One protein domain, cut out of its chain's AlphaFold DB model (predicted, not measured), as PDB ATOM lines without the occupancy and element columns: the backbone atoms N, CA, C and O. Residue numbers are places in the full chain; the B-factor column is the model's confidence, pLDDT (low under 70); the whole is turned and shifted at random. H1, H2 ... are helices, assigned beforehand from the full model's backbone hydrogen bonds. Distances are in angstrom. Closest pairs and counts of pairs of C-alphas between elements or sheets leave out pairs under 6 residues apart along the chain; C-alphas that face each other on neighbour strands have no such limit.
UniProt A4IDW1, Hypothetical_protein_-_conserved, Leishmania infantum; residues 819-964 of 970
ATOM      1  N   ARG A 819     111.640 132.269 147.193       82.82
ATOM      2  CA  ARG A 819     111.700 133.711 146.942       82.82
ATOM      3  C   ARG A 819     110.854 134.492 147.944       82.82
ATOM      4  O   ARG A 819     111.362 135.448 148.522       82.82
ATOM      5  N   LEU A 820     109.608 134.084 148.185       83.79
ATOM      6  CA  LEU A 820     108.736 134.732 149.169       83.79
ATOM      7  C   LEU A 820     109.329 134.687 150.581       83.79
ATOM      8  O   LEU A 820     109.413 135.724 151.230       83.79
ATOM      9  N   GLN A 821     109.849 133.541 151.019       85.25
ATOM     10  CA  GLN A 821     110.520 133.418 152.319       85.25
ATOM     11  C   GLN A 821     111.750 134.324 152.427       85.25
ATOM     12  O   GLN A 821     112.004 134.905 153.480       85.25
ATOM     13  N   ASN A 822     112.525 134.466 151.349       82.45
ATOM     14  CA  ASN A 822     113.666 135.380 151.329       82.45
ATOM     15  C   ASN A 822     113.210 136.843 151.412       82.45
ATOM     16  O   ASN A 822     113.805 137.619 152.155       82.45
ATOM     17  N   LEU A 823     112.123 137.211 150.725       81.57
ATOM     18  CA  LEU A 823     111.520 138.545 150.820       81.57
ATOM     19  C   LEU A 823     110.957 138.829 152.220       81.57
ATOM     20  O   LEU A 823     111.120 139.930 152.740       81.57
ATOM     21  N   GLU A 824     110.328 137.846 152.860       82.62
ATOM     22  CA  GLU A 824     109.842 137.957 154.236       82.62
ATOM     23  C   GLU A 824     110.989 138.123 155.229       82.62
ATOM     24  O   GLU A 824     110.936 139.018 156.072       82.62
ATOM     25  N   LYS A 825     112.057 137.326 155.101       82.98
ATOM     26  CA  LYS A 825     113.275 137.484 155.909       82.98
ATOM     27  C   LYS A 825     113.879 138.868 155.715       82.98
ATOM     28  O   LYS A 825     114.168 139.535 156.702       82.98
ATOM     29  N   LEU A 826     114.003 139.337 154.471       78.67
ATOM     30  CA  LEU A 826     114.475 140.689 154.166       78.67
ATOM     31  C   LEU A 826     113.610 141.753 154.847       78.67
ATOM     32  O   LEU A 826     114.151 142.632 155.503       78.67
ATOM     33  N   ARG A 827     112.281 141.638 154.807       78.35
ATOM     34  CA  ARG A 827     111.373 142.571 155.498       78.35
ATOM     35  C   ARG A 827     111.467 142.498 157.015       78.35
ATOM     36  O   ARG A 827     111.406 143.525 157.688       78.35
ATOM     37  N   GLN A 828     111.602 141.305 157.585       80.74
ATOM     38  CA  GLN A 828     111.834 141.143 159.020       80.74
ATOM     39  C   GLN A 828     113.168 141.790 159.413       80.74
ATOM     40  O   GLN A 828     113.230 142.529 160.396       80.74
ATOM     41  N   HIS A 829     114.213 141.622 158.604       76.50
ATOM     42  CA  HIS A 829     115.498 142.286 158.799       76.50
ATOM     43  C   HIS A 829     115.410 143.808 158.621       76.50
ATOM     44  O   HIS A 829     115.877 144.529 159.494       76.50
ATOM     45  N   GLU A 830     114.731 144.321 157.595       76.08
ATOM     46  CA  GLU A 830     114.473 145.755 157.407       76.08
ATOM     47  C   GLU A 830     113.664 146.337 158.573       76.08
ATOM     48  O   GLU A 830     114.009 147.382 159.112       76.08
ATOM     49  N   SER A 831     112.606 145.659 159.021       77.87
ATOM     50  CA  SER A 831     111.769 146.130 160.130       77.87
ATOM     51  C   SER A 831     112.515 146.119 161.465       77.87
ATOM     52  O   SER A 831     112.382 147.055 162.254       77.87
ATOM     53  N   THR A 832     113.341 145.100 161.721       78.86
ATOM     54  CA  THR A 832     114.207 145.052 162.907       78.86
ATOM     55  C   THR A 832     115.317 146.094 162.822       78.86
ATOM     56  O   THR A 832     115.584 146.754 163.825       78.86
ATOM     57  N   ALA A 833     115.898 146.317 161.641       75.27
ATOM     58  CA  ALA A 833     116.852 147.391 161.391       75.27
ATOM     59  C   ALA A 833     116.212 148.771 161.604       75.27
ATOM     60  O   ALA A 833     116.802 149.593 162.291       75.27
ATOM     61  N   MET A 834     114.981 149.009 161.140       72.89
ATOM     62  CA  MET A 834     114.239 150.260 161.358       72.89
ATOM     63  C   MET A 834     113.849 150.463 162.828       72.89
ATOM     64  O   MET A 834     113.970 151.569 163.351       72.89
ATOM     65  N   ARG A 835     113.431 149.406 163.541       72.11
ATOM     66  CA  ARG A 835     113.214 149.468 164.999       72.11
ATOM     67  C   ARG A 835     114.507 149.811 165.739       72.11
ATOM     68  O   ARG A 835     114.472 150.616 166.661       72.11
ATOM     69  N   ARG A 836     115.644 149.247 165.317       69.17
ATOM     70  CA  ARG A 836     116.967 149.590 165.861       69.17
ATOM     71  C   ARG A 836     117.388 151.009 165.478       69.17
ATOM     72  O   ARG A 836     117.904 151.711 166.333       69.17
ATOM     73  N   ALA A 837     117.105 151.472 164.263       62.83
ATOM     74  CA  ALA A 837     117.394 152.833 163.805       62.83
ATOM     75  C   ALA A 837     116.609 153.897 164.591       62.83
ATOM     76  O   ALA A 837     117.132 154.960 164.896       62.83
ATOM     77  N   ARG A 838     115.371 153.600 165.006       66.09
ATOM     78  CA  ARG A 838     114.616 154.483 165.915       66.09
ATOM     79  C   ARG A 838     115.253 154.603 167.305       66.09
ATOM     80  O   ARG A 838     114.981 155.566 168.008       66.09
ATOM     81  N   ILE A 839     116.076 153.631 167.702       66.45
ATOM     82  CA  ILE A 839     116.755 153.581 169.007       66.45
ATOM     83  C   ILE A 839     118.222 154.045 168.891       66.45
ATOM     84  O   ILE A 839     118.805 154.514 169.863       66.45
ATOM     85  N   THR A 840     118.840 153.935 167.711       56.11
ATOM     86  CA  THR A 840     120.262 154.227 167.472       56.11
ATOM     87  C   THR A 840     120.461 155.000 166.173       56.11
ATOM     88  O   THR A 840     119.869 154.640 165.163       56.11
ATOM     89  N   SER A 841     121.331 156.016 166.190       56.62
ATOM     90  CA  SER A 841     121.554 156.948 165.074       56.62
ATOM     91  C   SER A 841     121.679 156.286 163.689       56.62
ATOM     92  O   SER A 841     122.335 155.255 163.510       56.62
ATOM     93  N   GLU A 842     121.071 156.944 162.695       53.48
ATOM     94  CA  GLU A 842     120.779 156.471 161.327       53.48
ATOM     95  C   GLU A 842     121.962 155.817 160.581       53.48
ATOM     96  O   GLU A 842     121.773 154.955 159.722       53.48
ATOM     97  N   ARG A 843     123.207 156.163 160.933       55.20
ATOM     98  CA  ARG A 843     124.425 155.728 160.227       55.20
ATOM     99  C   ARG A 843     124.740 154.231 160.350       55.20
ATOM    100  O   ARG A 843     125.294 153.669 159.411       55.20
ATOM    101  N   LYS A 844     124.416 153.582 161.480       52.85
ATOM    102  CA  LYS A 844     124.659 152.131 161.670       52.85
ATOM    103  C   LYS A 844     123.586 151.262 161.013       52.85
ATOM    104  O   LYS A 844     123.879 150.153 160.584       52.85
ATOM    105  N   ALA A 845     122.366 151.778 160.876       50.46
ATOM    106  CA  ALA A 845     121.285 151.057 160.212       50.46
ATOM    107  C   ALA A 845     121.548 150.893 158.704       50.46
ATOM    108  O   ALA A 845     121.332 149.815 158.158       50.46
ATOM    109  N   ALA A 846     122.093 151.922 158.042       52.76
ATOM    110  CA  ALA A 846     122.396 151.873 156.610       52.76
ATOM    111  C   ALA A 846     123.476 150.833 156.242       52.76
ATOM    112  O   ALA A 846     123.380 150.188 155.198       52.76
ATOM    113  N   SER A 847     124.496 150.633 157.090       56.65
ATOM    114  CA  SER A 847     125.546 149.634 156.831       56.65
ATOM    115  C   SER A 847     125.052 148.197 156.973       56.65
ATOM    116  O   SER A 847     125.477 147.339 156.200       56.65
ATOM    117  N   ASP A 848     124.152 147.943 157.926       52.46
ATOM    118  CA  ASP A 848     123.583 146.610 158.141       52.46
ATOM    119  C   ASP A 848     122.656 146.224 156.979       52.46
ATOM    120  O   ASP A 848     122.739 145.105 156.479       52.46
ATOM    121  N   VAL A 849     121.857 147.167 156.462       54.49
ATOM    122  CA  VAL A 849     121.027 146.947 155.262       54.49
ATOM    123  C   VAL A 849     121.900 146.653 154.030       54.49
ATOM    124  O   VAL A 849     121.668 145.669 153.330       54.49
ATOM    125  N   ALA A 850     122.969 147.427 153.806       54.84
ATOM    126  CA  ALA A 850     123.858 147.242 152.652       54.84
ATOM    127  C   ALA A 850     124.693 145.944 152.699       54.84
ATOM    128  O   ALA A 850     125.102 145.424 151.658       54.84
ATOM    129  N   ALA A 851     125.001 145.422 153.892       51.36
ATOM    130  CA  ALA A 851     125.655 144.121 154.039       51.36
ATOM    131  C   ALA A 851     124.698 142.971 153.686       51.36
ATOM    132  O   ALA A 851     125.095 142.044 152.978       51.36
ATOM    133  N   VAL A 852     123.431 143.083 154.094       48.72
ATOM    134  CA  VAL A 852     122.385 142.092 153.811       48.72
ATOM    135  C   VAL A 852     122.066 142.022 152.316       48.72
ATOM    136  O   VAL A 852     122.016 140.922 151.771       48.72
ATOM    137  N   GLU A 853     121.968 143.160 151.619       48.07
ATOM    138  CA  GLU A 853     121.768 143.183 150.159       48.07
ATOM    139  C   GLU A 853     122.850 142.395 149.399       48.07
ATOM    140  O   GLU A 853     122.569 141.755 148.383       48.07
ATOM    141  N   ARG A 854     124.098 142.401 149.893       47.35
ATOM    142  CA  ARG A 854     125.215 141.664 149.276       47.35
ATOM    143  C   ARG A 854     125.159 140.163 149.540       47.35
ATOM    144  O   ARG A 854     125.552 139.398 148.660       47.35
ATOM    145  N   GLU A 855     124.710 139.745 150.720       45.28
ATOM    146  CA  GLU A 855     124.575 138.324 151.060       45.28
ATOM    147  C   GLU A 855     123.378 137.679 150.344       45.28
ATOM    148  O   GLU A 855     123.489 136.547 149.875       45.28
ATOM    149  N   THR A 856     122.271 138.406 150.147       42.97
ATOM    150  CA  THR A 856     121.089 137.885 149.434       42.97
ATOM    151  C   THR A 856     121.203 137.952 147.913       42.97
ATOM    152  O   THR A 856     120.674 137.074 147.231       42.97
ATOM    153  N   ALA A 857     121.968 138.901 147.356       43.85
ATOM    154  CA  ALA A 857     122.237 138.963 145.913       43.85
ATOM    155  C   ALA A 857     122.882 137.678 145.345       43.85
ATOM    156  O   ALA A 857     122.872 137.468 144.132       43.85
ATOM    157  N   LEU A 858     123.441 136.815 146.201       40.95
ATOM    158  CA  LEU A 858     124.074 135.557 145.803       40.95
ATOM    159  C   LEU A 858     123.088 134.392 145.596       40.95
ATOM    160  O   LEU A 858     123.479 133.413 144.962       40.95
ATOM    161  N   ILE A 859     121.844 134.474 146.091       43.60
ATOM    162  CA  ILE A 859     120.864 133.361 146.038       43.60
ATOM    163  C   ILE A 859     119.609 133.720 145.219       43.60
ATOM    164  O   ILE A 859     118.766 132.865 144.956       43.60
ATOM    165  N   ASP A 860     119.492 134.956 144.732       45.97
ATOM    166  CA  ASP A 860     118.341 135.372 143.935       45.97
ATOM    167  C   ASP A 860     118.295 134.659 142.572       45.97
ATOM    168  O   ASP A 860     118.917 135.071 141.587       45.97
ATOM    169  N   ILE A 861     117.478 133.605 142.494       55.73
ATOM    170  CA  ILE A 861     116.878 133.167 141.234       55.73
ATOM    171  C   ILE A 861     116.114 134.383 140.707       55.73
ATOM    172  O   ILE A 861     115.078 134.761 141.252       55.73
ATOM    173  N   ARG A 862     116.652 135.040 139.674       63.02
ATOM    174  CA  ARG A 862     115.981 136.170 139.025       63.02
ATOM    175  C   ARG A 862     114.658 135.677 138.450       63.02
ATOM    176  O   ARG A 862     114.646 135.005 137.421       63.02
ATOM    177  N   ILE A 863     113.559 136.020 139.113       67.96
ATOM    178  CA  ILE A 863     112.221 135.856 138.558       67.96
ATOM    179  C   ILE A 863     112.068 136.898 137.451       67.96
ATOM    180  O   ILE A 863     112.079 138.103 137.703       67.96
ATOM    181  N   THR A 864     111.981 136.438 136.207       74.95
ATOM    182  CA  THR A 864     111.666 137.284 135.055       74.95
ATOM    183  C   THR A 864     110.160 137.527 134.998       74.95
ATOM    184  O   THR A 864     109.368 136.642 135.326       74.95
ATOM    185  N   ALA A 865     109.752 138.722 134.558       76.41
ATOM    186  CA  ALA A 865     108.340 139.020 134.309       76.41
ATOM    187  C   ALA A 865     107.731 138.010 133.319       76.41
ATOM    188  O   ALA A 865     106.644 137.499 133.561       76.41
ATOM    189  N   ASP A 866     108.484 137.647 132.277       80.65
ATOM    190  CA  ASP A 866     108.066 136.667 131.272       80.65
ATOM    191  C   ASP A 866     107.756 135.291 131.879       80.65
ATOM    192  O   ASP A 866     106.764 134.682 131.493       80.65
ATOM    193  N   ALA A 867     108.544 134.823 132.859       81.75
ATOM    194  CA  ALA A 867     108.296 133.543 133.526       81.75
ATOM    195  C   ALA A 867     107.011 133.562 134.365       81.75
ATOM    196  O   ALA A 867     106.292 132.569 134.409       81.75
ATOM    197  N   LEU A 868     106.705 134.676 135.040       83.50
ATOM    198  CA  LEU A 868     105.448 134.789 135.789       83.50
ATOM    199  C   LEU A 868     104.239 134.821 134.864       83.50
ATOM    200  O   LEU A 868     103.220 134.200 135.155       83.50
ATOM    201  N   VAL A 869     104.362 135.551 133.759       84.63
ATOM    202  CA  VAL A 869     103.311 135.662 132.751       84.63
ATOM    203  C   VAL A 869     103.038 134.295 132.138       84.63
ATOM    204  O   VAL A 869     101.881 133.890 132.091       84.63
ATOM    205  N   SER A 870     104.070 133.542 131.751       86.08
ATOM    206  CA  SER A 870     103.884 132.187 131.224       86.08
ATOM    207  C   SER A 870     103.279 131.240 132.266       86.08
ATOM    208  O   SER A 870     102.283 130.585 131.976       86.08
ATOM    209  N   LEU A 871     103.744 131.266 133.524       88.12
ATOM    210  CA  LEU A 871     103.122 130.481 134.602       88.12
ATOM    211  C   LEU A 871     101.630 130.806 134.777       88.12
ATOM    212  O   LEU A 871     100.814 129.892 134.887       88.12
ATOM    213  N   ALA A 872     101.259 132.091 134.759       87.20
ATOM    214  CA  ALA A 872      99.865 132.522 134.834       87.20
ATOM    215  C   ALA A 872      99.049 132.112 133.593       87.20
ATOM    216  O   ALA A 872      97.891 131.726 133.737       87.20
ATOM    217  N   ALA A 873      99.647 132.155 132.395       87.54
ATOM    218  CA  ALA A 873      99.038 131.625 131.170       87.54
ATOM    219  C   ALA A 873      98.728 130.137 131.317       87.54
ATOM    220  O   ALA A 873      97.599 129.728 131.086       87.54
ATOM    221  N   GLY A 874      99.693 129.340 131.777       86.17
ATOM    222  CA  GLY A 874      99.480 127.909 131.951       86.17
ATOM    223  C   GLY A 874      98.421 127.584 133.013       86.17
ATOM    224  O   GLY A 874      97.671 126.626 132.856       86.17
ATOM    225  N   VAL A 875      98.293 128.389 134.081       88.21
ATOM    226  CA  VAL A 875      97.183 128.238 135.051       88.21
ATOM    227  C   VAL A 875      95.832 128.477 134.377       88.21
ATOM    228  O   VAL A 875      94.907 127.690 134.581       88.21
ATOM    229  N   LEU A 876      95.724 129.533 133.566       86.78
ATOM    230  CA  LEU A 876      94.520 129.844 132.797       86.78
ATOM    231  C   LEU A 876      94.168 128.728 131.816       86.78
ATOM    232  O   LEU A 876      93.059 128.205 131.867       86.78
ATOM    233  N   GLU A 877      95.126 128.319 130.986       85.93
ATOM    234  CA  GLU A 877      94.943 127.242 130.017       85.93
ATOM    235  C   GLU A 877      94.530 125.939 130.706       85.93
ATOM    236  O   GLU A 877      93.627 125.254 130.239       85.93
ATOM    237  N   TYR A 878      95.136 125.581 131.841       86.62
ATOM    238  CA  TYR A 878      94.729 124.378 132.568       86.62
ATOM    239  C   TYR A 878      93.302 124.489 133.123       86.62
ATOM    240  O   TYR A 878      92.532 123.534 133.018       86.62
ATOM    241  N   ALA A 879      92.931 125.653 133.665       84.77
ATOM    242  CA  ALA A 879      91.591 125.904 134.195       84.77
ATOM    243  C   ALA A 879      90.500 125.894 133.110       84.77
ATOM    244  O   ALA A 879      89.372 125.522 133.409       84.77
ATOM    245  N   GLU A 880      90.822 126.249 131.861       83.25
ATOM    246  CA  GLU A 880      89.898 126.126 130.719       83.25
ATOM    247  C   GLU A 880      89.567 124.667 130.370       83.25
ATOM    248  O   GLU A 880      88.507 124.388 129.815       83.25
ATOM    249  N   HIS A 881      90.470 123.729 130.672       80.05
ATOM    250  CA  HIS A 881      90.301 122.316 130.327       80.05
ATOM    251  C   HIS A 881      89.847 121.446 131.507       80.05
ATOM    252  O   HIS A 881      89.308 120.359 131.290       80.05
ATOM    253  N   ASP A 882      90.104 121.866 132.747       78.15
ATOM    254  CA  ASP A 882      89.645 121.194 133.964       78.15
ATOM    255  C   ASP A 882      88.841 122.165 134.837       78.15
ATOM    256  O   ASP A 882      89.379 122.829 135.731       78.15
ATOM    257  N   ASP A 883      87.525 122.189 134.603       71.78
ATOM    258  CA  ASP A 883      86.575 123.042 135.321       71.78
ATOM    259  C   ASP A 883      86.705 122.903 136.844       71.78
ATOM    260  O   ASP A 883      86.489 123.876 137.563       71.78
ATOM    261  N   SER A 884      87.128 121.736 137.354       72.37
ATOM    262  CA  SER A 884      87.233 121.468 138.797       72.37
ATOM    263  C   SER A 884      88.252 122.344 139.537       72.37
ATOM    264  O   SER A 884      88.228 122.443 140.769       72.37
ATOM    265  N   VAL A 885      89.167 122.989 138.811       73.14
ATOM    266  CA  VAL A 885      90.100 123.970 139.375       73.14
ATOM    267  C   VAL A 885      89.471 125.357 139.445       73.14
ATOM    268  O   VAL A 885      89.769 126.100 140.382       73.14
ATOM    269  N   SER A 886      88.589 125.688 138.498       71.46
ATOM    270  CA  SER A 886      87.903 126.973 138.474       71.46
ATOM    271  C   SER A 886      86.887 127.078 139.609       71.46
ATOM    272  O   SER A 886      86.140 126.140 139.888       71.46
ATOM    273  N   ALA A 887      86.792 128.265 140.212       63.59
ATOM    274  CA  ALA A 887      85.783 128.568 141.228       63.59
ATOM    275  C   ALA A 887      84.337 128.462 140.701       63.59
ATOM    276  O   ALA A 887      83.400 128.379 141.489       63.59
ATOM    277  N   ARG A 888      84.142 128.463 139.374       58.72
ATOM    278  CA  ARG A 888      82.821 128.341 138.742       58.72
ATOM    279  C   ARG A 888      82.255 126.917 138.766       58.72
ATOM    280  O   ARG A 888      81.077 126.749 138.460       58.72
ATOM    281  N   SER A 889      83.049 125.900 139.100       59.49
ATOM    282  CA  SER A 889      82.583 124.513 139.068       59.49
ATOM    283  C   SER A 889      81.952 124.065 140.388       59.49
ATOM    284  O   SER A 889      82.512 124.213 141.471       59.49
ATOM    285  N   VAL A 890      80.772 123.448 140.286       52.74
ATOM    286  CA  VAL A 890      80.135 122.690 141.385       52.74
ATOM    287  C   VAL A 890      80.605 121.225 141.372       52.74
ATOM    288  O   VAL A 890      80.425 120.473 142.328       52.74
ATOM    289  N   THR A 891      81.237 120.791 140.281       52.66
ATOM    290  CA  THR A 891      81.643 119.405 140.058       52.66
ATOM    291  C   THR A 891      83.003 119.114 140.687       52.66
ATOM    292  O   THR A 891      84.046 119.480 140.144       52.66
ATOM    293  N   ALA A 892      83.011 118.373 141.797       52.22
ATOM    294  CA  ALA A 892      84.220 117.704 142.262       52.22
ATOM    295  C   ALA A 892      84.652 116.672 141.206       52.22
ATOM    296  O   ALA A 892      83.932 115.705 140.942       52.22
ATOM    297  N   SER A 893      85.813 116.866 140.575       54.14
ATOM    298  CA  SER A 893      86.344 115.863 139.651       54.14
ATOM    299  C   SER A 893      86.757 114.607 140.431       54.14
ATOM    300  O   SER A 893      87.478 114.658 141.426       54.14
ATOM    301  N   THR A 894      86.284 113.444 139.985       48.99
ATOM    302  CA  THR A 894      86.509 112.142 140.642       48.99
ATOM    303  C   THR A 894      87.805 111.451 140.199       48.99
ATOM    304  O   THR A 894      87.996 110.255 140.425       48.99
ATOM    305  N   HIS A 895      88.719 112.158 139.528       56.32
ATOM    306  CA  HIS A 895      89.939 111.559 138.991       56.32
ATOM    307  C   HIS A 895      91.086 111.644 140.001       56.32
ATOM    308  O   HIS A 895      91.768 112.656 140.109       56.32
ATOM    309  N   SER A 896      91.334 110.542 140.716       63.30
ATOM    310  CA  SER A 896      92.349 110.464 141.778       63.30
ATOM    311  C   SER A 896      93.755 110.905 141.351       63.30
ATOM    312  O   SER A 896      94.499 111.426 142.176       63.30
ATOM    313  N   SER A 897      94.116 110.737 140.074       66.98
ATOM    314  CA  SER A 897      95.434 111.084 139.535       66.98
ATOM    315  C   SER A 897      95.619 112.562 139.171       66.98
ATOM    316  O   SER A 897      96.762 112.991 139.078       66.98
ATOM    317  N   SER A 898      94.556 113.354 138.967       72.38
ATOM    318  CA  SER A 898      94.681 114.805 138.705       72.38
ATOM    319  C   SER A 898      94.642 115.647 139.980       72.38
ATOM    320  O   SER A 898      95.148 116.766 139.989       72.38
ATOM    321  N   LEU A 899      94.108 115.106 141.080       78.29
ATOM    322  CA  LEU A 899      94.038 115.781 142.379       78.29
ATOM    323  C   LEU A 899      95.361 116.424 142.856       78.29
ATOM    324  O   LEU A 899      95.294 117.560 143.335       78.29
ATOM    325  N   PRO A 900      96.549 115.778 142.772       83.02
ATOM    326  CA  PRO A 900      97.797 116.422 143.191       83.02
ATOM    327  C   PRO A 900      98.144 117.630 142.314       83.02
ATOM    328  O   PRO A 900      98.453 118.701 142.841       83.02
ATOM    329  N   VAL A 901      97.983 117.500 140.993       85.66
ATOM    330  CA  VAL A 901      98.209 118.589 140.030       85.66
ATOM    331  C   VAL A 901      97.277 119.760 140.343       85.66
ATOM    332  O   VAL A 901      97.749 120.865 140.588       85.66
ATOM    333  N   GLN A 902      95.973 119.517 140.489       85.76
ATOM    334  CA  GLN A 902      94.989 120.553 140.828       85.76
ATOM    335  C   GLN A 902      95.316 121.280 142.142       85.76
ATOM    336  O   GLN A 902      95.165 122.498 142.239       85.76
ATOM    337  N   LYS A 903      95.774 120.559 143.176       86.82
ATOM    338  CA  LYS A 903      96.235 121.182 144.430       86.82
ATOM    339  C   LYS A 903      97.452 122.071 144.189       86.82
ATOM    340  O   LYS A 903      97.464 123.208 144.652       86.82
ATOM    341  N   SER A 904      98.443 121.581 143.447       88.03
ATOM    342  CA  SER A 904      99.659 122.340 143.145       88.03
ATOM    343  C   SER A 904      99.409 123.563 142.252       88.03
ATOM    344  O   SER A 904     100.053 124.585 142.467       88.03
ATOM    345  N   VAL A 905      98.420 123.521 141.348       89.02
ATOM    346  CA  VAL A 905      97.966 124.679 140.556       89.02
ATOM    347  C   VAL A 905      97.298 125.731 141.444       89.02
ATOM    348  O   VAL A 905      97.604 126.915 141.327       89.02
ATOM    349  N   ARG A 906      96.438 125.326 142.392       87.45
ATOM    350  CA  ARG A 906      95.855 126.264 143.373       87.45
ATOM    351  C   ARG A 906      96.930 126.914 144.248       87.45
ATOM    352  O   ARG A 906      96.841 128.103 144.536       87.45
ATOM    353  N   VAL A 907      97.948 126.152 144.657       89.53
ATOM    354  CA  VAL A 907      99.108 126.693 145.387       89.53
ATOM    355  C   VAL A 907      99.887 127.673 144.512       89.53
ATOM    356  O   VAL A 907     100.182 128.766 144.979       89.53
ATOM    357  N   LEU A 908     100.152 127.332 143.248       90.96
ATOM    358  CA  LEU A 908     100.843 128.212 142.303       90.96
ATOM    359  C   LEU A 908     100.112 129.548 142.160       90.96
ATOM    360  O   LEU A 908     100.726 130.599 142.307       90.96
ATOM    361  N   ALA A 909      98.797 129.513 141.941       87.94
ATOM    362  CA  ALA A 909      97.990 130.718 141.797       87.94
ATOM    363  C   ALA A 909      98.055 131.605 143.058       87.94
ATOM    364  O   ALA A 909      98.222 132.820 142.945       87.94
ATOM    365  N   ARG A 910      97.999 131.010 144.259       89.96
ATOM    366  CA  ARG A 910      98.172 131.744 145.528       89.96
ATOM    367  C   ARG A 910      99.573 132.337 145.666       89.96
ATOM    368  O   ARG A 910      99.706 133.494 146.038       89.96
ATOM    369  N   LEU A 911     100.622 131.586 145.326       88.89
ATOM    370  CA  LEU A 911     101.999 132.093 145.365       88.89
ATOM    371  C   LEU A 911     102.204 133.248 144.374       88.89
ATOM    372  O   LEU A 911     102.908 134.201 144.694       88.89
ATOM    373  N   LEU A 912     101.571 133.195 143.197       88.26
ATOM    374  CA  LEU A 912     101.566 134.304 142.240       88.26
ATOM    375  C   LEU A 912     100.879 135.544 142.827       88.26
ATOM    376  O   LEU A 912     101.419 136.641 142.704       88.26
ATOM    377  N   GLN A 913      99.737 135.380 143.497       87.87
ATOM    378  CA  GLN A 913      99.038 136.469 144.187       87.87
ATOM    379  C   GLN A 913      99.919 137.107 145.276       87.87
ATOM    380  O   GLN A 913     100.098 138.325 145.292       87.87
ATOM    381  N   GLU A 914     100.543 136.292 146.128       86.81
ATOM    382  CA  GLU A 914     101.438 136.771 147.188       86.81
ATOM    383  C   GLU A 914     102.686 137.467 146.629       86.81
ATOM    384  O   GLU A 914     103.111 138.507 147.133       86.81
ATOM    385  N   LEU A 915     103.264 136.955 145.537       85.28
ATOM    386  CA  LEU A 915     104.392 137.605 144.866       85.28
ATOM    387  C   LEU A 915     104.017 138.974 144.302       85.28
ATOM    388  O   LEU A 915     104.801 139.915 144.447       85.28
ATOM    389  N   VAL A 916     102.825 139.110 143.712       83.04
ATOM    390  CA  VAL A 916     102.309 140.405 143.246       83.04
ATOM    391  C   VAL A 916     102.153 141.373 144.418       83.04
ATOM    392  O   VAL A 916     102.466 142.550 144.275       83.04
ATOM    393  N   PHE A 917     101.762 140.914 145.606       82.64
ATOM    394  CA  PHE A 917     101.704 141.785 146.781       82.64
ATOM    395  C   PHE A 917     103.066 142.086 147.405       82.64
ATOM    396  O   PHE A 917     103.218 143.108 148.085       82.64
ATOM    397  N   HIS A 918     104.051 141.199 147.258       81.02
ATOM    398  CA  HIS A 918     105.244 141.246 148.097       81.02
ATOM    399  C   HIS A 918     106.559 141.602 147.399       81.02
ATOM    400  O   HIS A 918     107.413 142.246 148.025       81.02
ATOM    401  N   ASP A 919     106.737 141.258 146.126       81.09
ATOM    402  CA  ASP A 919     108.022 141.418 145.446       81.09
ATOM    403  C   ASP A 919     108.200 142.818 144.839       81.09
ATOM    404  O   ASP A 919     107.872 143.074 143.682       81.09
ATOM    405  N   ARG A 920     108.804 143.743 145.596       77.09
ATOM    406  CA  ARG A 920     109.125 145.092 145.096       77.09
ATOM    407  C   ARG A 920     110.017 145.070 143.851       77.09
ATOM    408  O   ARG A 920     109.859 145.943 143.003       77.09
ATOM    409  N   GLN A 921     110.954 144.129 143.713       76.85
ATOM    410  CA  GLN A 921     111.847 144.089 142.546       76.85
ATOM    411  C   GLN A 921     111.073 143.715 141.278       76.85
ATOM    412  O   GLN A 921     111.320 144.291 140.217       76.85
ATOM    413  N   LEU A 922     110.088 142.822 141.405       76.23
ATOM    414  CA  LEU A 922     109.146 142.514 140.333       76.23
ATOM    415  C   LEU A 922     108.357 143.753 139.895       76.23
ATOM    416  O   LEU A 922     108.214 144.025 138.708       76.23
ATOM    417  N   TRP A 923     107.887 144.557 140.847       78.28
ATOM    418  CA  TRP A 923     107.205 145.812 140.530       78.28
ATOM    419  C   TRP A 923     108.092 146.776 139.742       78.28
ATOM    420  O   TRP A 923     107.620 147.407 138.797       78.28
ATOM    421  N   HIS A 924     109.377 146.872 140.086       78.15
ATOM    422  CA  HIS A 924     110.322 147.689 139.324       78.15
ATOM    423  C   HIS A 924     110.517 147.139 137.907       78.15
ATOM    424  O   HIS A 924     110.464 147.913 136.953       78.15
ATOM    425  N   SER A 925     110.677 145.822 137.743       77.39
ATOM    426  CA  SER A 925     110.839 145.220 136.413       77.39
ATOM    427  C   SER A 925     109.589 145.403 135.543       77.39
ATOM    428  O   SER A 925     109.713 145.833 134.397       77.39
ATOM    429  N   LEU A 926     108.385 145.215 136.097       76.67
ATOM    430  CA  LEU A 926     107.107 145.452 135.411       76.67
ATOM    431  C   LEU A 926     106.863 146.936 135.080       76.67
ATOM    432  O   LEU A 926     106.268 147.258 134.049       76.67
ATOM    433  N   ARG A 927     107.349 147.865 135.915       74.79
ATOM    434  CA  ARG A 927     107.271 149.315 135.657       74.79
ATOM    435  C   ARG A 927     108.201 149.785 134.537       74.79
ATOM    436  O   ARG A 927     107.894 150.795 133.903       74.79
ATOM    437  N   ILE A 928     109.299 149.078 134.274       79.01
ATOM    438  CA  ILE A 928     110.208 149.386 133.156       79.01
ATOM    439  C   ILE A 928     109.619 148.910 131.817       79.01
ATOM    440  O   ILE A 928     109.953 149.467 130.771       79.01
ATOM    441  N   LEU A 929     108.699 147.935 131.831       76.75
ATOM    442  CA  LEU A 929     108.057 147.442 130.612       76.75
ATOM    443  C   LEU A 929     107.220 148.534 129.909       76.75
ATOM    444  O   LEU A 929     106.593 149.370 130.583       76.75
ATOM    445  N   PRO A 930     107.164 148.512 128.560       81.42
ATOM    446  CA  PRO A 930     106.295 149.384 127.777       81.42
ATOM    447  C   PRO A 930     104.819 149.189 128.152       81.42
ATOM    448  O   PRO A 930     104.394 148.099 128.540       81.42
ATOM    449  N   ALA A 931     104.021 150.251 128.008       77.85
ATOM    450  CA  ALA A 931     102.624 150.283 128.455       77.85
ATOM    451  C   ALA A 931     101.765 149.149 127.864       77.85
ATOM    452  O   ALA A 931     100.945 148.560 128.567       77.85
ATOM    453  N   THR A 932     101.996 148.788 126.598       81.50
ATOM    454  CA  THR A 932     101.290 147.689 125.921       81.50
ATOM    455  C   THR A 932     101.543 146.346 126.601       81.50
ATOM    456  O   THR A 932     100.587 145.647 126.933       81.50
ATOM    457  N   GLN A 933     102.807 146.013 126.881       81.67
ATOM    458  CA  GLN A 933     103.177 144.786 127.589       81.67
ATOM    459  C   GLN A 933     102.634 144.793 129.014       81.67
ATOM    460  O   GLN A 933     102.052 143.804 129.440       81.67
ATOM    461  N   ARG A 934     102.723 145.922 129.723       80.93
ATOM    462  CA  ARG A 934     102.207 146.018 131.092       80.93
ATOM    463  C   ARG A 934     100.702 145.767 131.180       80.93
ATOM    464  O   ARG A 934     100.277 144.980 132.018       80.93
ATOM    465  N   SER A 935      99.923 146.365 130.278       82.55
ATOM    466  CA  SER A 935      98.477 146.115 130.191       82.55
ATOM    467  C   SER A 935      98.157 144.654 129.854       82.55
ATOM    468  O   SER A 935      97.112 144.143 130.242       82.55
ATOM    469  N   ALA A 936      99.030 143.969 129.106       82.88
ATOM    470  CA  ALA A 936      98.864 142.553 128.796       82.88
ATOM    471  C   ALA A 936      99.130 141.685 130.032       82.88
ATOM    472  O   ALA A 936      98.327 140.804 130.322       82.88
ATOM    473  N   VAL A 937     100.192 141.988 130.791       83.26
ATOM    474  CA  VAL A 937     100.502 141.308 132.059       83.26
ATOM    475  C   VAL A 937      99.365 141.471 133.063       83.26
ATOM    476  O   VAL A 937      98.908 140.487 133.634       83.26
ATOM    477  N   GLU A 938      98.879 142.698 133.252       84.88
ATOM    478  CA  GLU A 938      97.748 142.991 134.136       84.88
ATOM    479  C   GLU A 938      96.507 142.190 133.739       84.88
ATOM    480  O   GLU A 938      95.960 141.473 134.572       84.88
ATOM    481  N   ARG A 939      96.097 142.252 132.463       85.80
ATOM    482  CA  ARG A 939      94.943 141.492 131.960       85.80
ATOM    483  C   ARG A 939      95.098 139.998 132.214       85.80
ATOM    484  O   ARG A 939      94.151 139.350 132.640       85.80
ATOM    485  N   GLN A 940      96.284 139.452 131.980       85.91
ATOM    486  CA  GLN A 940      96.540 138.028 132.149       85.91
ATOM    487  C   GLN A 940      96.500 137.593 133.620       85.91
ATOM    488  O   GLN A 940      95.889 136.575 133.939       85.91
ATOM    489  N   LEU A 941      97.079 138.380 134.531       86.08
ATOM    490  CA  LEU A 941      96.996 138.122 135.973       86.08
ATOM    491  C   LEU A 941      95.569 138.302 136.505       86.08
ATOM    492  O   LEU A 941      95.100 137.466 137.273       86.08
ATOM    493  N   ALA A 942      94.859 139.343 136.059       86.99
ATOM    494  CA  ALA A 942      93.466 139.589 136.424       86.99
ATOM    495  C   ALA A 942      92.575 138.407 136.029       86.99
ATOM    496  O   ALA A 942      91.842 137.882 136.865       86.99
ATOM    497  N   MET A 943      92.696 137.937 134.784       86.77
ATOM    498  CA  MET A 943      91.968 136.762 134.309       86.77
ATOM    499  C   MET A 943      92.320 135.520 135.133       86.77
ATOM    500  O   MET A 943      91.418 134.790 135.533       86.77
ATOM    501  N   CYS A 944      93.605 135.294 135.431       86.90
ATOM    502  CA  CYS A 944      94.057 134.148 136.226       86.90
ATOM    503  C   CYS A 944      93.435 134.143 137.628       86.90
ATOM    504  O   CYS A 944      92.894 133.135 138.078       86.90
ATOM    505  N   PHE A 945      93.435 135.280 138.321       87.54
ATOM    506  CA  PHE A 945      92.805 135.361 139.636       87.54
ATOM    507  C   PHE A 945      91.277 135.280 139.553       87.54
ATOM    508  O   PHE A 945      90.653 134.735 140.464       87.54
ATOM    509  N   GLN A 946      90.663 135.752 138.460       87.21
ATOM    510  CA  GLN A 946      89.217 135.649 138.256       87.21
ATOM    511  C   GLN A 946      88.770 134.197 138.106       87.21
ATOM    512  O   GLN A 946      87.809 133.780 138.752       87.21
ATOM    513  N   THR A 947      89.453 133.420 137.261       83.06
ATOM    514  CA  THR A 947      89.107 132.012 137.010       83.06
ATOM    515  C   THR A 947      89.291 131.153 138.257       83.06
ATOM    516  O   THR A 947      88.505 130.228 138.483       83.06
ATOM    517  N   MET A 948      90.272 131.500 139.093       83.78
ATOM    518  CA  MET A 948      90.569 130.840 140.365       83.78
ATOM    519  C   MET A 948      89.704 131.326 141.542       83.78
ATOM    520  O   MET A 948      89.785 130.741 142.620       83.78
ATOM    521  N   GLY A 949      88.889 132.374 141.365       82.58
ATOM    522  CA  GLY A 949      88.056 132.949 142.431       82.58
ATOM    523  C   GLY A 949      88.844 133.663 143.535       82.58
ATOM    524  O   GLY A 949      88.418 133.653 144.682       82.58
ATOM    525  N   MET A 950      89.998 134.248 143.201       83.19
ATOM    526  CA  MET A 950      90.901 134.957 144.127       83.19
ATOM    527  C   MET A 950      90.978 136.469 143.841       83.19
ATOM    528  O   MET A 950      91.898 137.160 144.284       83.19
ATOM    529  N   LEU A 951      90.055 136.994 143.029       81.26
ATOM    530  CA  LEU A 951      89.926 138.435 142.815       81.26
ATOM    531  C   LEU A 951      89.188 139.090 143.985       81.26
ATOM    532  O   LEU A 951      87.970 139.247 143.950       81.26
ATOM    533  N   ASP A 952      89.953 139.504 144.987       84.02
ATOM    534  CA  ASP A 952      89.499 140.371 146.068       84.02
ATOM    535  C   ASP A 952      89.653 141.857 145.694       84.02
ATOM    536  O   ASP A 952      90.405 142.228 144.791       84.02
ATOM    537  N   GLU A 953      89.020 142.759 146.448       83.41
ATOM    538  CA  GLU A 953      89.205 144.209 146.258       83.41
ATOM    539  C   GLU A 953      90.669 144.667 146.398       83.41
ATOM    540  O   GLU A 953      91.064 145.712 145.882       83.41
ATOM    541  N   THR A 954      91.494 143.918 147.130       83.02
ATOM    542  CA  THR A 954      92.918 144.218 147.312       83.02
ATOM    543  C   THR A 954      93.743 143.822 146.092       83.02
ATOM    544  O   THR A 954      94.637 144.576 145.701       83.02
ATOM    545  N   THR A 955      93.445 142.679 145.460       81.60
ATOM    546  CA  THR A 955      94.138 142.249 144.239       81.60
ATOM    547  C   THR A 955      93.778 143.151 143.071       81.60
ATOM    548  O   THR A 955      94.677 143.536 142.330       81.60
ATOM    549  N   THR A 956      92.515 143.568 142.940       81.71
ATOM    550  CA  THR A 956      92.101 144.514 141.889       81.71
ATOM    551  C   THR A 956      92.821 145.854 142.032       81.71
ATOM    552  O   THR A 956      93.437 146.312 141.075       81.71
ATOM    553  N   ARG A 957      92.880 146.429 143.241       82.63
ATOM    554  CA  ARG A 957      93.643 147.667 143.502       82.63
ATOM    555  C   ARG A 957      95.141 147.513 143.219       82.63
ATOM    556  O   ARG A 957      95.764 148.453 142.728       82.63
ATOM    557  N   ALA A 958      95.732 146.359 143.536       80.28
ATOM    558  CA  ALA A 958      97.136 146.090 143.229       80.28
ATOM    559  C   ALA A 958      97.373 145.967 141.715       80.28
ATOM    560  O   ALA A 958      98.322 146.544 141.197       80.28
ATOM    561  N   LEU A 959      96.502 145.281 140.978       80.47
ATOM    562  CA  LEU A 959      96.609 145.181 139.521       80.47
ATOM    563  C   LEU A 959      96.403 146.545 138.840       80.47
ATOM    564  O   LEU A 959      97.237 146.942 138.025       80.47
ATOM    565  N   ASP A 960      95.414 147.328 139.278       80.49
ATOM    566  CA  ASP A 960      95.195 148.705 138.818       80.49
ATOM    567  C   ASP A 960      96.420 149.605 139.075       80.49
ATOM    568  O   ASP A 960      96.729 150.517 138.305       80.49
ATOM    569  N   ALA A 961      97.152 149.375 140.168       78.50
ATOM    570  CA  ALA A 961      98.373 150.119 140.471       78.50
ATOM    571  C   ALA A 961      99.560 149.734 139.568       78.50
ATOM    572  O   ALA A 961     100.503 150.520 139.444       78.50
ATOM    573  N   LEU A 962      99.539 148.562 138.920       71.47
ATOM    574  CA  LEU A 962     100.504 148.232 137.868       71.47
ATOM    575  C   LEU A 962     100.229 149.084 136.623       71.47
ATOM    576  O   LEU A 962     101.159 149.661 136.049       71.47
ATOM    577  N   SER A 963      98.965 149.185 136.208       68.16
ATOM    578  CA  SER A 963      98.568 149.866 134.971       68.16
ATOM    579  C   SER A 963      98.687 151.379 135.059       68.16
ATOM    580  O   SER A 963      99.200 152.023 134.137       68.16
ATOM    581  N   ARG A 964      98.332 151.946 136.214       66.52
ATOM    582  CA  ARG A 964      98.584 153.350 136.516       66.52
ATOM    583  C   ARG A 964     100.095 153.573 136.580       66.52
ATOM    584  O   ARG A 964     100.762 153.234 137.553       66.52
TER     585      ARG A 964
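What this domain is: This is residues 819 to 964 of the 970 residues of the protein "Hypothetical_protein_-_conserved" of Leishmania infantum (UniProt A4IDW1). A loose body of five helices, H3 to H7, has a helical hairpin, H1 and H2, reaching away from it as an arm at one end of the longest axis, while the looping link of residues 882 to 898 lies toward the other end. In the body, long H4 slants over H3, H6 lies between H3 and H7, and short H5 follows H4 round a corner. You have 146 printed residues with seven named helices, H1 to H7 in chain order, and no named strand: the class is all helix. The whole is loose, with a radius of gyration of the C-alphas of 18.7 A, and elongated, spanning 60 by 37 by 29 A.

How they stand to each other: Begin with H4, residues 899 to 918, the hub, which touches four other helices. Look to Val 875 of H3, residues 865 to 881: its C-alpha is 6.6 A from that of Val 905, the closest pair in this helical hairpin, whose steep tilt of 38 degrees, opposite ways, is only just steep. H6, residues 931 to 947, touches H3, with the C-alphas of Leu 876 and Cys 944 closest at 5.5 A. H7, residues 953 to 963, forms a hairpin with H6 at a shallow tilt of 18 degrees, closest at the C-alphas of Glu 938 and Leu 959, 5.9 A. H4 touches H7 with residues 913 to 917 alone, closest at the C-alphas of Phe 917 and Ala 958, 7.2 A. H4 and H6 only just touch, with 3 pairs of C-alphas within 8 A, the closest those of Ala 909 and Phe 945 at 7.3 A. H5, residues 920 to 928, only just touches H7, with 3 pairs of C-alphas within 8 A, the closest those of Arg 927 and Leu 962 at 7.2 A. Now look outward to H1, residues 819 to 837, which touches H4 with residues 820 to 823 alone; the C-alphas of Leu 820 and Leu 915 are closest at 6.8 A. H2, residues 842 to 856, forms a hairpin with H1 at a shallow tilt of 15 degrees, closest at the C-alphas of Ala 837 and Ala 845, 5.6 A, and is apart from H3. Every O i to N i+4 pair is within hydrogen-bond range in H1, H4, H5, H6 and H7, against 9 of 11 in H2 and 12 of 13 in H3.

Where its parts are: Find C-alpha 899 at (94.038, 115.781, 142.379); from there H4 runs 28.4 A to C-alpha 918. H1 starts at C-alpha 819, (111.700, 133.711, 146.942), and is 26.1 A long; H3 measures 24.9 A, H6 24.3 A and H2 22.1 A. H7 ends at C-alpha 963, (98.568, 149.866, 134.971).

The domain as a whole: The C-alphas farthest apart, those of Ser 841 and Thr 894, are 61.9 A from each other. The printed part has no cut, and the link from H3 to H4, 17 residues, is long. The mean pLDDT of the printed part is 74.5; look for values under 70 at residues 836 to 863, 887 to 897 and 963 to 964.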